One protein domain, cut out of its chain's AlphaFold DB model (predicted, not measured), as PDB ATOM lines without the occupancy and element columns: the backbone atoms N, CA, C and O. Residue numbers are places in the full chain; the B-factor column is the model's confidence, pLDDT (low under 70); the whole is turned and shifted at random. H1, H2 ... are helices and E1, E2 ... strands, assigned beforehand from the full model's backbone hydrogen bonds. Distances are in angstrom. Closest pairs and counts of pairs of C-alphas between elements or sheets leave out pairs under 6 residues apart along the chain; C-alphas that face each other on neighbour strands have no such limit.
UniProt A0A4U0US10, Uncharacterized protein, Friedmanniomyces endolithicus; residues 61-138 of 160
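This is residues 61 to 138 of the 160 residues of an uncharacterized protein of Friedmanniomyces endolithicus (UniProt A0A4U0US10). Two short parallel strands, E1 and E2, lie side by side as a small wall, and helices H2, H3 and H4 gather on one side of it while the other side is bare of helices. H1 extends at one end, where residues 61 to 69 stick out as an arm, and the long link of residues 109 to 122 loops out at the opposite end. The printed part has 78 residues, with four named helices and two named strands in the order H1, E1, H2, H3, E2, H4, and its class is mostly helix. It is only just compact, close to loose, with a radius of gyration of the C-alphas of 13.4 A and spans of 40 by 29 by 18 A.

E1 is residues 79 to 82, 10.0 A long, and E2 is residues 106 to 108. H1, residues 63 to 76, begins at C-alpha 63 (173.960, 134.428, 179.967) and is 19.8 A long. H2 is residues 85 to 94, 14.2 A long, and H3 is residues 97 to 102. H4, residues 123 to 131, is 12.3 A long and ends at C-alpha 131 (181.442, 159.925, 189.322).

E1 and E2 are parallel at 25 degrees, with N 107 and O 80 within hydrogen-bond range at 2.8 A. E1, H2, H3 and E2 form a strand-helix-strand unit, two parallel neighbour strands with helices between them in the chain, with a right-handed crossover. The closest C-alphas of H2 and E2, Gly 85 and Tyr 108, are 5.7 A apart. H3 and H4 touch, closest at C-alphas 100 and 123, 5.1 A. H1 touches H3 with residues 70 to 75 alone, closest at C-alphas 75 and 102, 5.0 A. H2 and H4 are near each other. Every O i to N i+4 pair is within hydrogen-bond range in H2 and H4, against 8 of 10 in H1 and 1 of 2 in H3.

The C-alphas farthest apart, Ala 64 and Pro 115, are 41.6 A apart. The printed part has no cut, and the link E2 to H4 is long. Confidence is low, with pLDDT under 70, at residues 110 to 120 and 133 to 138.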
ATOM      1  N   VAL A  61     170.124 136.569 174.225       77.75
ATOM      2  CA  VAL A  61     169.708 135.144 174.220       77.75
ATOM      3  C   VAL A  61     169.948 134.405 175.545       77.75
ATOM      4  O   VAL A  61     169.002 133.981 176.196       77.75
ATOM      5  N   ASN A  62     171.207 134.208 175.946       80.19
ATOM      6  CA  ASN A  62     171.582 133.402 177.114       80.19
ATOM      7  C   ASN A  62     172.758 134.074 177.837       80.19
ATOM      8  O   ASN A  62     173.589 134.720 177.208       80.19
ATOM      9  N   GLN A  63     172.846 133.935 179.160       77.38
ATOM     10  CA  GLN A  63     173.960 134.428 179.967       77.38
ATOM     11  C   GLN A  63     175.324 133.885 179.502       77.38
ATOM     12  O   GLN A  63     176.291 134.646 179.474       77.38
ATOM     13  N   ALA A  64     175.402 132.608 179.107       75.75
ATOM     14  CA  ALA A  64     176.655 131.985 178.668       75.75
ATOM     15  C   ALA A  64     177.163 132.575 177.339       75.75
ATOM     16  O   ALA A  64     178.295 133.055 177.260       75.75
ATOM     17  N   SER A  65     176.300 132.629 176.317       75.50
ATOM     18  CA  SER A  65     176.632 133.239 175.023       75.50
ATOM     19  C   SER A  65     176.845 134.745 175.140       75.50
ATOM     20  O   SER A  65     177.766 135.285 174.528       75.50
ATOM     21  N   ARG A  66     176.070 135.419 176.001       83.50
ATOM     22  CA  ARG A  66     176.285 136.823 176.352       83.50
ATOM     23  C   ARG A  66     177.705 137.015 176.855       83.50
ATOM     24  O   ARG A  66     178.373 137.892 176.331       83.50
ATOM     25  N   HIS A  67     178.202 136.223 177.806       80.19
ATOM     26  CA  HIS A  67     179.555 136.420 178.336       80.19
ATOM     27  C   HIS A  67     180.634 136.362 177.243       80.19
ATOM     28  O   HIS A  67     181.463 137.269 177.158       80.19
ATOM     29  N   LEU A  68     180.560 135.354 176.371       80.19
ATOM     30  CA  LEU A  68     181.501 135.158 175.264       80.19
ATOM     31  C   LEU A  68     181.427 136.297 174.240       80.19
ATOM     32  O   LEU A  68     182.443 136.883 173.866       80.19
ATOM     33  N   PHE A  69     180.215 136.664 173.825       83.81
ATOM     34  CA  PHE A  69     180.013 137.673 172.790       83.81
ATOM     35  C   PHE A  69     180.256 139.097 173.298       83.81
ATOM     36  O   PHE A  69     180.678 139.970 172.544       83.81
ATOM     37  N   THR A  70     180.025 139.348 174.587       86.44
ATOM     38  CA  THR A  70     180.120 140.692 175.162       86.44
ATOM     39  C   THR A  70     181.526 141.264 175.069       86.44
ATOM     40  O   THR A  70     181.686 142.452 174.772       86.44
ATOM     41  N   GLN A  71     182.538 140.425 175.295       84.56
ATOM     42  CA  GLN A  71     183.923 140.852 175.174       84.56
ATOM     43  C   GLN A  71     184.207 141.331 173.753       84.56
ATOM     44  O   GLN A  71     184.567 142.492 173.581       84.56
ATOM     45  N   SER A  72     183.942 140.479 172.759       84.44
ATOM     46  CA  SER A  72     184.110 140.814 171.343       84.44
ATOM     47  C   SER A  72     183.316 142.066 170.951       84.44
ATOM     48  O   SER A  72     183.851 142.967 170.307       84.44
ATOM     49  N   TYR A  73     182.067 142.181 171.407       87.19
ATOM     50  CA  TYR A  73     181.188 143.292 171.064       87.19
ATOM     51  C   TYR A  73     181.721 144.655 171.533       87.19
ATOM     52  O   TYR A  73     181.846 145.584 170.727       87.19
ATOM     53  N   TYR A  74     182.049 144.790 172.823       87.69
ATOM     54  CA  TYR A  74     182.511 146.073 173.365       87.69
ATOM     55  C   TYR A  74     183.980 146.364 173.043       87.69
ATOM     56  O   TYR A  74     184.318 147.535 172.902       87.69
ATOM     57  N   SER A  75     184.836 145.344 172.879       83.12
ATOM     58  CA  SER A  75     186.259 145.554 172.569       83.12
ATOM     59  C   SER A  75     186.533 145.871 171.101       83.12
ATOM     60  O   SER A  75     187.507 146.563 170.802       83.12
ATOM     61  N   THR A  76     185.725 145.323 170.187       82.94
ATOM     62  CA  THR A  76     185.940 145.450 168.733       82.94
ATOM     63  C   THR A  76     185.267 146.693 168.162       82.94
ATOM     64  O   THR A  76     185.710 147.227 167.149       82.94
ATOM     65  N   THR A  77     184.218 147.195 168.819       79.44
ATOM     66  CA  THR A  77     183.586 148.454 168.416       79.44
ATOM     67  C   THR A  77     184.560 149.612 168.635       79.44
ATOM     68  O   THR A  77     184.999 149.864 169.758       79.44
ATOM     69  N   ILE A  78     184.887 150.329 167.559       77.94
ATOM     70  CA  ILE A  78     185.856 151.431 167.605       77.94
ATOM     71  C   ILE A  78     185.243 152.638 168.313       77.94
ATOM     72  O   ILE A  78     185.908 153.257 169.140       77.94
ATOM     73  N   LEU A  79     183.979 152.952 168.014       84.31
ATOM     74  CA  LEU A  79     183.306 154.139 168.529       84.31
ATOM     75  C   LEU A  79     181.820 153.887 168.806       84.31
ATOM     76  O   LEU A  79     181.090 153.444 167.920       84.31
ATOM     77  N   PHE A  80     181.354 154.250 170.003       87.44
ATOM     78  CA  PHE A  80     179.925 154.437 170.260       87.44
ATOM     79  C   PHE A  80     179.580 155.919 170.222       87.44
ATOM     80  O   PHE A  80     180.228 156.736 170.875       87.44
ATOM     81  N   GLU A  81     178.543 156.259 169.473       88.06
ATOM     82  CA  GLU A  81     178.144 157.633 169.218       88.06
ATOM     83  C   GLU A  81     176.695 157.879 169.609       88.06
ATOM     84  O   GLU A  81     175.828 157.053 169.342       88.06
ATOM     85  N   CYS A  82     176.410 159.035 170.200       85.75
ATOM     86  CA  CYS A  82     175.054 159.431 170.553       85.75
ATOM     87  C   CYS A  82     174.834 160.931 170.334       85.75
ATOM     88  O   CYS A  82     175.680 161.746 170.687       85.75
ATOM     89  N   ALA A  83     173.674 161.326 169.814       81.81
ATOM     90  CA  ALA A  83     173.349 162.748 169.673       81.81
ATOM     91  C   ALA A  83     173.093 163.439 171.027       81.81
ATOM     92  O   ALA A  83     173.311 164.641 171.163       81.81
ATOM     93  N   ASP A  84     172.651 162.680 172.035       82.31
ATOM     94  CA  ASP A  84     172.255 163.188 173.348       82.31
ATOM     95  C   ASP A  84     173.164 162.632 174.455       82.31
ATOM     96  O   ASP A  84     173.195 161.433 174.735       82.31
ATOM     97  N   GLY A  85     173.881 163.525 175.141       81.12
ATOM     98  CA  GLY A  85     174.744 163.159 176.263       81.12
ATOM     99  C   GLY A  85     173.992 162.531 177.445       81.12
ATOM    100  O   GLY A  85     174.562 161.699 178.154       81.12
ATOM    101  N   ARG A  86     172.709 162.866 177.656       84.25
ATOM    102  CA  ARG A  86     171.879 162.243 178.703       84.25
ATOM    103  C   ARG A  86     171.548 160.802 178.346       84.25
ATOM    104  O   ARG A  86     171.725 159.922 179.189       84.25
ATOM    105  N   LEU A  87     171.126 160.563 177.105       86.62
ATOM    106  CA  LEU A  87     170.882 159.218 176.589       86.62
ATOM    107  C   LEU A  87     172.156 158.367 176.645       86.62
ATOM    108  O   LEU A  87     172.107 157.239 177.131       86.62
ATOM    109  N   LEU A  88     173.300 158.925 176.234       87.19
ATOM    110  CA  LEU A  88     174.584 158.233 176.317       87.19
ATOM    111  C   LEU A  88     174.944 157.879 177.762       87.19
ATOM    112  O   LEU A  88     175.352 156.753 178.031       87.19
ATOM    113  N   SER A  89     174.772 158.814 178.700       84.69
ATOM    114  CA  SER A  89     175.048 158.574 180.119       84.69
ATOM    115  C   SER A  89     174.139 157.491 180.705       84.69
ATOM    116  O   SER A  89     174.624 156.595 181.398       84.69
ATOM    117  N   ALA A  90     172.840 157.529 180.398       88.81
ATOM    118  CA  ALA A  90     171.879 156.522 180.842       88.81
ATOM    119  C   ALA A  90     172.205 155.132 180.272       88.81
ATOM    120  O   ALA A  90     172.267 154.158 181.021       88.81
ATOM    121  N   TRP A  91     172.490 155.050 178.969       90.50
ATOM    122  CA  TRP A  91     172.929 153.817 178.322       90.50
ATOM    123  C   TRP A  91     174.224 153.291 178.950       90.50
ATOM    124  O   TRP A  91     174.289 152.131 179.348       90.50
ATOM    125  N   PHE A  92     175.232 154.142 179.127       90.25
ATOM    126  CA  PHE A  92     176.518 153.740 179.689       90.25
ATOM    127  C   PHE A  92     176.384 153.209 181.125       90.25
ATOM    128  O   PHE A  92     176.983 152.192 181.467       90.25
ATOM    129  N   ARG A  93     175.535 153.838 181.949       89.81
ATOM    130  CA  ARG A  93     175.229 153.378 183.315       89.81
ATOM    131  C   ARG A  93     174.486 152.046 183.367       89.81
ATOM    132  O   ARG A  93     174.575 151.365 184.381       89.81
ATOM    133  N   SER A  94     173.779 151.666 182.304       89.75
ATOM    134  CA  SER A  94     173.125 150.352 182.229       89.75
ATOM    135  C   SER A  94     174.113 149.200 181.994       89.75
ATOM    136  O   SER A  94     173.765 148.034 182.172       89.75
ATOM    137  N   LEU A  95     175.353 149.511 181.606       89.88
ATOM    138  CA  LEU A  95     176.412 148.531 181.396       89.88
ATOM    139  C   LEU A  95     177.107 148.175 182.714       89.88
ATOM    140  O   LEU A  95     177.273 149.021 183.589       89.88
ATOM    141  N   THR A  96     177.601 146.941 182.828       89.44
ATOM    142  CA  THR A  96     178.459 146.550 183.956       89.44
ATOM    143  C   THR A  96     179.805 147.285 183.886       89.44
ATOM    144  O   THR A  96     180.267 147.599 182.781       89.44
ATOM    145  N   PRO A  97     180.503 147.504 185.017       87.94
ATOM    146  CA  PRO A  97     181.828 148.130 185.011       87.94
ATOM    147  C   PRO A  97     182.821 147.427 184.073       87.94
ATOM    148  O   PRO A  97     183.549 148.075 183.325       87.94
ATOM    149  N   ARG A  98     182.771 146.090 184.009       87.88
ATOM    150  CA  ARG A  98     183.619 145.307 183.103       87.88
ATOM    151  C   ARG A  98     183.352 145.628 181.630       87.88
ATOM    152  O   ARG A  98     184.296 145.720 180.860       87.88
ATOM    153  N   HIS A  99     182.094 145.807 181.224       89.00
ATOM    154  CA  HIS A  99     181.759 146.149 179.832       89.00
ATOM    155  C   HIS A  99     182.132 147.590 179.500       89.00
ATOM    156  O   HIS A  99     182.634 147.875 178.418       89.00
ATOM    157  N   GLN A 100     181.914 148.490 180.452       89.88
ATOM    158  CA  GLN A 100     182.303 149.885 180.333       89.88
ATOM    159  C   GLN A 100     183.822 150.040 180.123       89.88
ATOM    160  O   GLN A 100     184.233 150.862 179.313       89.88
ATOM    161  N   ASP A 101     184.653 149.232 180.792       87.44
ATOM    162  CA  ASP A 101     186.117 149.260 180.622       87.44
ATOM    163  C   ASP A 101     186.582 148.775 179.242       87.44
ATOM    164  O   ASP A 101     187.651 149.167 178.778       87.44
ATOM    165  N   LEU A 102     185.782 147.942 178.568       86.69
ATOM    166  CA  LEU A 102     186.089 147.455 177.222       86.69
ATOM    167  C   LEU A 102     185.848 148.515 176.140       86.69
ATOM    168  O   LEU A 102     186.383 148.388 175.040       86.69
ATOM    169  N   ILE A 103     185.067 149.559 176.437       89.38
ATOM    170  CA  ILE A 103     184.733 150.599 175.468       89.38
ATOM    171  C   ILE A 103     185.933 151.520 175.244       89.38
ATOM    172  O   ILE A 103     186.348 152.276 176.128       89.38
ATOM    173  N   ARG A 104     186.450 151.496 174.014       86.06
ATOM    174  CA  ARG A 104     187.619 152.282 173.599       86.06
ATOM    175  C   ARG A 104     187.313 153.761 173.413       86.06
ATOM    176  O   ARG A 104     188.101 154.592 173.853       86.06
ATOM    177  N   ALA A 105     186.184 154.081 172.784       85.69
ATOM    178  CA  ALA A 105     185.791 155.461 172.540       85.69
ATOM    179  C   ALA A 105     184.272 155.661 172.590       85.69
ATOM    180  O   ALA A 105     183.488 154.871 172.055       85.69
ATOM    181  N   LEU A 106     183.888 156.770 173.211       86.44
ATOM    182  CA  LEU A 106     182.550 157.334 173.266       86.44
ATOM    183  C   LEU A 106     182.585 158.735 172.662       86.44
ATOM    184  O   LEU A 106     183.461 159.532 173.003       86.44
ATOM    185  N   ARG A 107     181.601 159.035 171.816       83.75
ATOM    186  CA  ARG A 107     181.340 160.365 171.267       83.75
ATOM    187  C   ARG A 107     179.903 160.763 171.565       83.75
ATOM    188  O   ARG A 107     178.982 159.964 171.401       83.75
ATOM    189  N   TYR A 108     179.706 162.013 171.962       81.06
ATOM    190  CA  TYR A 108     178.383 162.617 171.974       81.06
ATOM    191  C   TYR A 108     178.403 164.008 171.350       81.06
ATOM    192  O   TYR A 108     179.359 164.759 171.527       81.06
ATOM    193  N   GLY A 109     177.350 164.338 170.608       71.62
ATOM    194  CA  GLY A 109     177.231 165.599 169.879       71.62
ATOM    195  C   GLY A 109     176.506 165.428 168.541       71.62
ATOM    196  O   GLY A 109     176.177 164.302 168.162       71.62
ATOM    197  N   PRO A 110     176.225 166.525 167.818       60.69
ATOM    198  CA  PRO A 110     175.647 166.448 166.481       60.69
ATOM    199  C   PRO A 110     176.584 165.642 165.565       60.69
ATOM    200  O   PRO A 110     177.728 166.026 165.334       60.69
ATOM    201  N   SER A 111     176.097 164.489 165.106       53.53
ATOM    202  CA  SER A 111     176.835 163.517 164.294       53.53
ATOM    203  C   SER A 111     177.440 164.137 163.017       53.53
ATOM    204  O   SER A 111     176.777 164.869 162.287       53.53
ATOM    205  N   ALA A 112     178.717 163.817 162.785       44.97
ATOM    206  CA  ALA A 112     179.520 163.790 161.548       44.97
ATOM    207  C   ALA A 112     179.563 164.951 160.518       44.97
ATOM    208  O   ALA A 112     180.458 164.904 159.679       44.97
ATOM    209  N   TYR A 113     178.729 165.996 160.548       47.59
ATOM    210  CA  TYR A 113     178.858 167.121 159.586       47.59
ATOM    211  C   TYR A 113     179.573 168.360 160.126       47.59
ATOM    212  O   TYR A 113     179.723 169.345 159.406       47.59
ATOM    213  N   VAL A 114     180.038 168.331 161.375       46.34
ATOM    214  CA  VAL A 114     180.737 169.473 161.968       46.34
ATOM    215  C   VAL A 114     182.137 169.039 162.406       46.34
ATOM    216  O   VAL A 114     182.244 168.143 163.249       46.34
ATOM    217  N   PRO A 115     183.212 169.651 161.873       42.75
ATOM    218  CA  PRO A 115     184.582 169.426 162.318       42.75
ATOM    219  C   PRO A 115     184.787 170.142 163.659       42.75
ATOM    220  O   PRO A 115     185.479 171.147 163.768       42.75
ATOM    221  N   VAL A 116     184.114 169.655 164.696       46.38
ATOM    222  CA  VAL A 116     184.401 170.018 166.083       46.38
ATOM    223  C   VAL A 116     185.395 168.986 166.602       46.38
ATOM    224  O   VAL A 116     185.210 167.805 166.299       46.38
ATOM    225  N   PRO A 117     186.425 169.359 167.384       43.22
ATOM    226  CA  PRO A 117     187.199 168.386 168.142       43.22
ATOM    227  C   PRO A 117     186.239 167.557 169.006       43.22
ATOM    228  O   PRO A 117     185.755 167.994 170.048       43.22
ATOM    229  N   SER A 118     185.885 166.373 168.510       51.97
ATOM    230  CA  SER A 118     185.070 165.403 169.223       51.97
ATOM    231  C   SER A 118     185.872 164.972 170.435       51.97
ATOM    232  O   SER A 118     186.928 164.354 170.289       51.97
ATOM    233  N   ASN A 119     185.387 165.301 171.629       59.31
ATOM    234  CA  ASN A 119     185.977 164.804 172.861       59.31
ATOM    235  C   ASN A 119     185.742 163.290 172.918       59.31
ATOM    236  O   ASN A 119     184.689 162.820 173.348       59.31
ATOM    237  N   ASN A 120     186.711 162.525 172.420       63.25
ATOM    238  CA  ASN A 120     186.691 161.077 172.501       63.25
ATOM    239  C   ASN A 120     187.057 160.687 173.932       63.25
ATOM    240  O   ASN A 120     188.159 160.969 174.403       63.25
ATOM    241  N   HIS A 121     186.136 160.022 174.620       70.31
ATOM    242  CA  HIS A 121     186.389 159.497 175.958       70.31
ATOM    243  C   HIS A 121     186.450 157.976 175.909       70.31
ATOM    244  O   HIS A 121     185.556 157.342 175.352       70.31
ATOM    245  N   SER A 122     187.466 157.370 176.525       79.19
ATOM    246  CA  SER A 122     187.384 155.945 176.849       79.19
ATOM    247  C   SER A 122     186.263 155.714 177.860       79.19
ATOM    248  O   SER A 122     185.910 156.621 178.622       79.19
ATOM    249  N   GLY A 123     185.707 154.502 177.906       73.62
ATOM    250  CA  GLY A 123     184.663 154.185 178.876       73.62
ATOM    251  C   GLY A 123     185.118 154.439 180.318       73.62
ATOM    252  O   GLY A 123     184.383 155.045 181.095       73.62
ATOM    253  N   ARG A 124     186.370 154.104 180.657       77.06
ATOM    254  CA  ARG A 124     186.954 154.421 181.972       77.06
ATOM    255  C   ARG A 124     186.960 155.929 182.258       77.06
ATOM    256  O   ARG A 124     186.444 156.345 183.290       77.06
ATOM    257  N   ALA A 125     187.483 156.747 181.340       74.31
ATOM    258  CA  ALA A 125     187.539 158.200 181.523       74.31
ATOM    259  C   ALA A 125     186.135 158.818 181.649       74.31
ATOM    260  O   ALA A 125     185.911 159.729 182.449       74.31
ATOM    261  N   PHE A 126     185.171 158.290 180.893       77.81
ATOM    262  CA  PHE A 126     183.779 158.717 180.965       77.81
ATOM    263  C   PHE A 126     183.125 158.341 182.305       77.81
ATOM    264  O   PHE A 126     182.454 159.184 182.905       77.81
ATOM    265  N   ARG A 127     183.366 157.126 182.824       77.38
ATOM    266  CA  ARG A 127     182.912 156.703 184.163       77.38
ATOM    267  C   ARG A 127     183.448 157.636 185.246       77.38
ATOM    268  O   ARG A 127     182.664 158.180 186.018       77.38
ATOM    269  N   GLU A 128     184.759 157.862 185.265       77.19
ATOM    270  CA  GLU A 128     185.409 158.703 186.276       77.19
ATOM    271  C   GLU A 128     184.872 160.140 186.255       77.19
ATOM    272  O   GLU A 128     184.609 160.734 187.303       77.19
ATOM    273  N   GLY A 129     184.651 160.711 185.067       75.00
ATOM    274  CA  GLY A 129     184.063 162.044 184.956       75.00
ATOM    275  C   GLY A 129     182.599 162.099 185.417       75.00
ATOM    276  O   GLY A 129     182.179 163.115 185.981       75.00
ATOM    277  N   LEU A 130     181.821 161.022 185.219       76.25
ATOM    278  CA  LEU A 130     180.447 160.919 185.731       76.25
ATOM    279  C   LEU A 130     180.424 160.861 187.262       76.25
ATOM    280  O   LEU A 130     179.598 161.537 187.877       76.25
ATOM    281  N   GLU A 131     181.324 160.086 187.866       77.62
ATOM    282  CA  GLU A 131     181.442 159.925 189.322       77.62
ATOM    283  C   GLU A 131     181.893 161.218 190.009       77.62
ATOM    284  O   GLU A 131     181.310 161.627 191.011       77.62
ATOM    285  N   ARG A 132     182.861 161.931 189.420       70.75
ATOM    286  CA  ARG A 132     183.351 163.226 189.930       70.75
ATOM    287  C   ARG A 132     182.336 164.362 189.792       70.75
ATOM    288  O   ARG A 132     182.602 165.481 190.221       70.75
ATOM    289  N   GLY A 133     181.191 164.120 189.148       60.62
ATOM    290  CA  GLY A 133     180.235 165.173 188.819       60.62
ATOM    291  C   GLY A 133     180.815 166.231 187.876       60.62
ATOM    292  O   GLY A 133     180.222 167.296 187.734       60.62
ATOM    293  N   SER A 134     181.939 165.944 187.209       57.25
ATOM    294  CA  SER A 134     182.603 166.868 186.282       57.25
ATOM    295  C   SER A 134     181.761 167.130 185.028       57.25
ATOM    296  O   SER A 134     181.984 168.113 184.333       57.25
ATOM    297  N   PHE A 135     180.762 166.279 184.766       58.91
ATOM    298  CA  PHE A 135     179.746 166.470 183.729       58.91
ATOM    299  C   PHE A 135     178.456 167.144 184.245       58.91
ATOM    300  O   PHE A 135     177.429 167.120 183.561       58.91
ATOM    301  N   ARG A 136     178.453 167.744 185.449       41.50
ATOM    302  CA  ARG A 136     177.338 168.584 185.924       41.50
ATOM    303  C   ARG A 136     177.377 169.929 185.202       41.50
ATOM    304  O   ARG A 136     177.887 170.916 185.712       41.50
ATOM    305  N   GLY A 137     176.831 169.941 183.995       39.88
ATOM    306  CA  GLY A 137     176.720 171.135 183.171       39.88
ATOM    307  C   GLY A 137     177.269 170.865 181.786       39.88
ATOM    308  O   GLY A 137     178.438 171.111 181.515       39.88
ATOM    309  N   PHE A 138     176.397 170.413 180.888       46.19
ATOM    310  CA  PHE A 138     176.610 170.483 179.442       46.19
ATOM    311  C   PHE A 138     176.571 171.951 178.977       46.19
ATOM    312  O   PHE A 138     175.785 172.330 178.112       46.19
TER     313      PHE A 138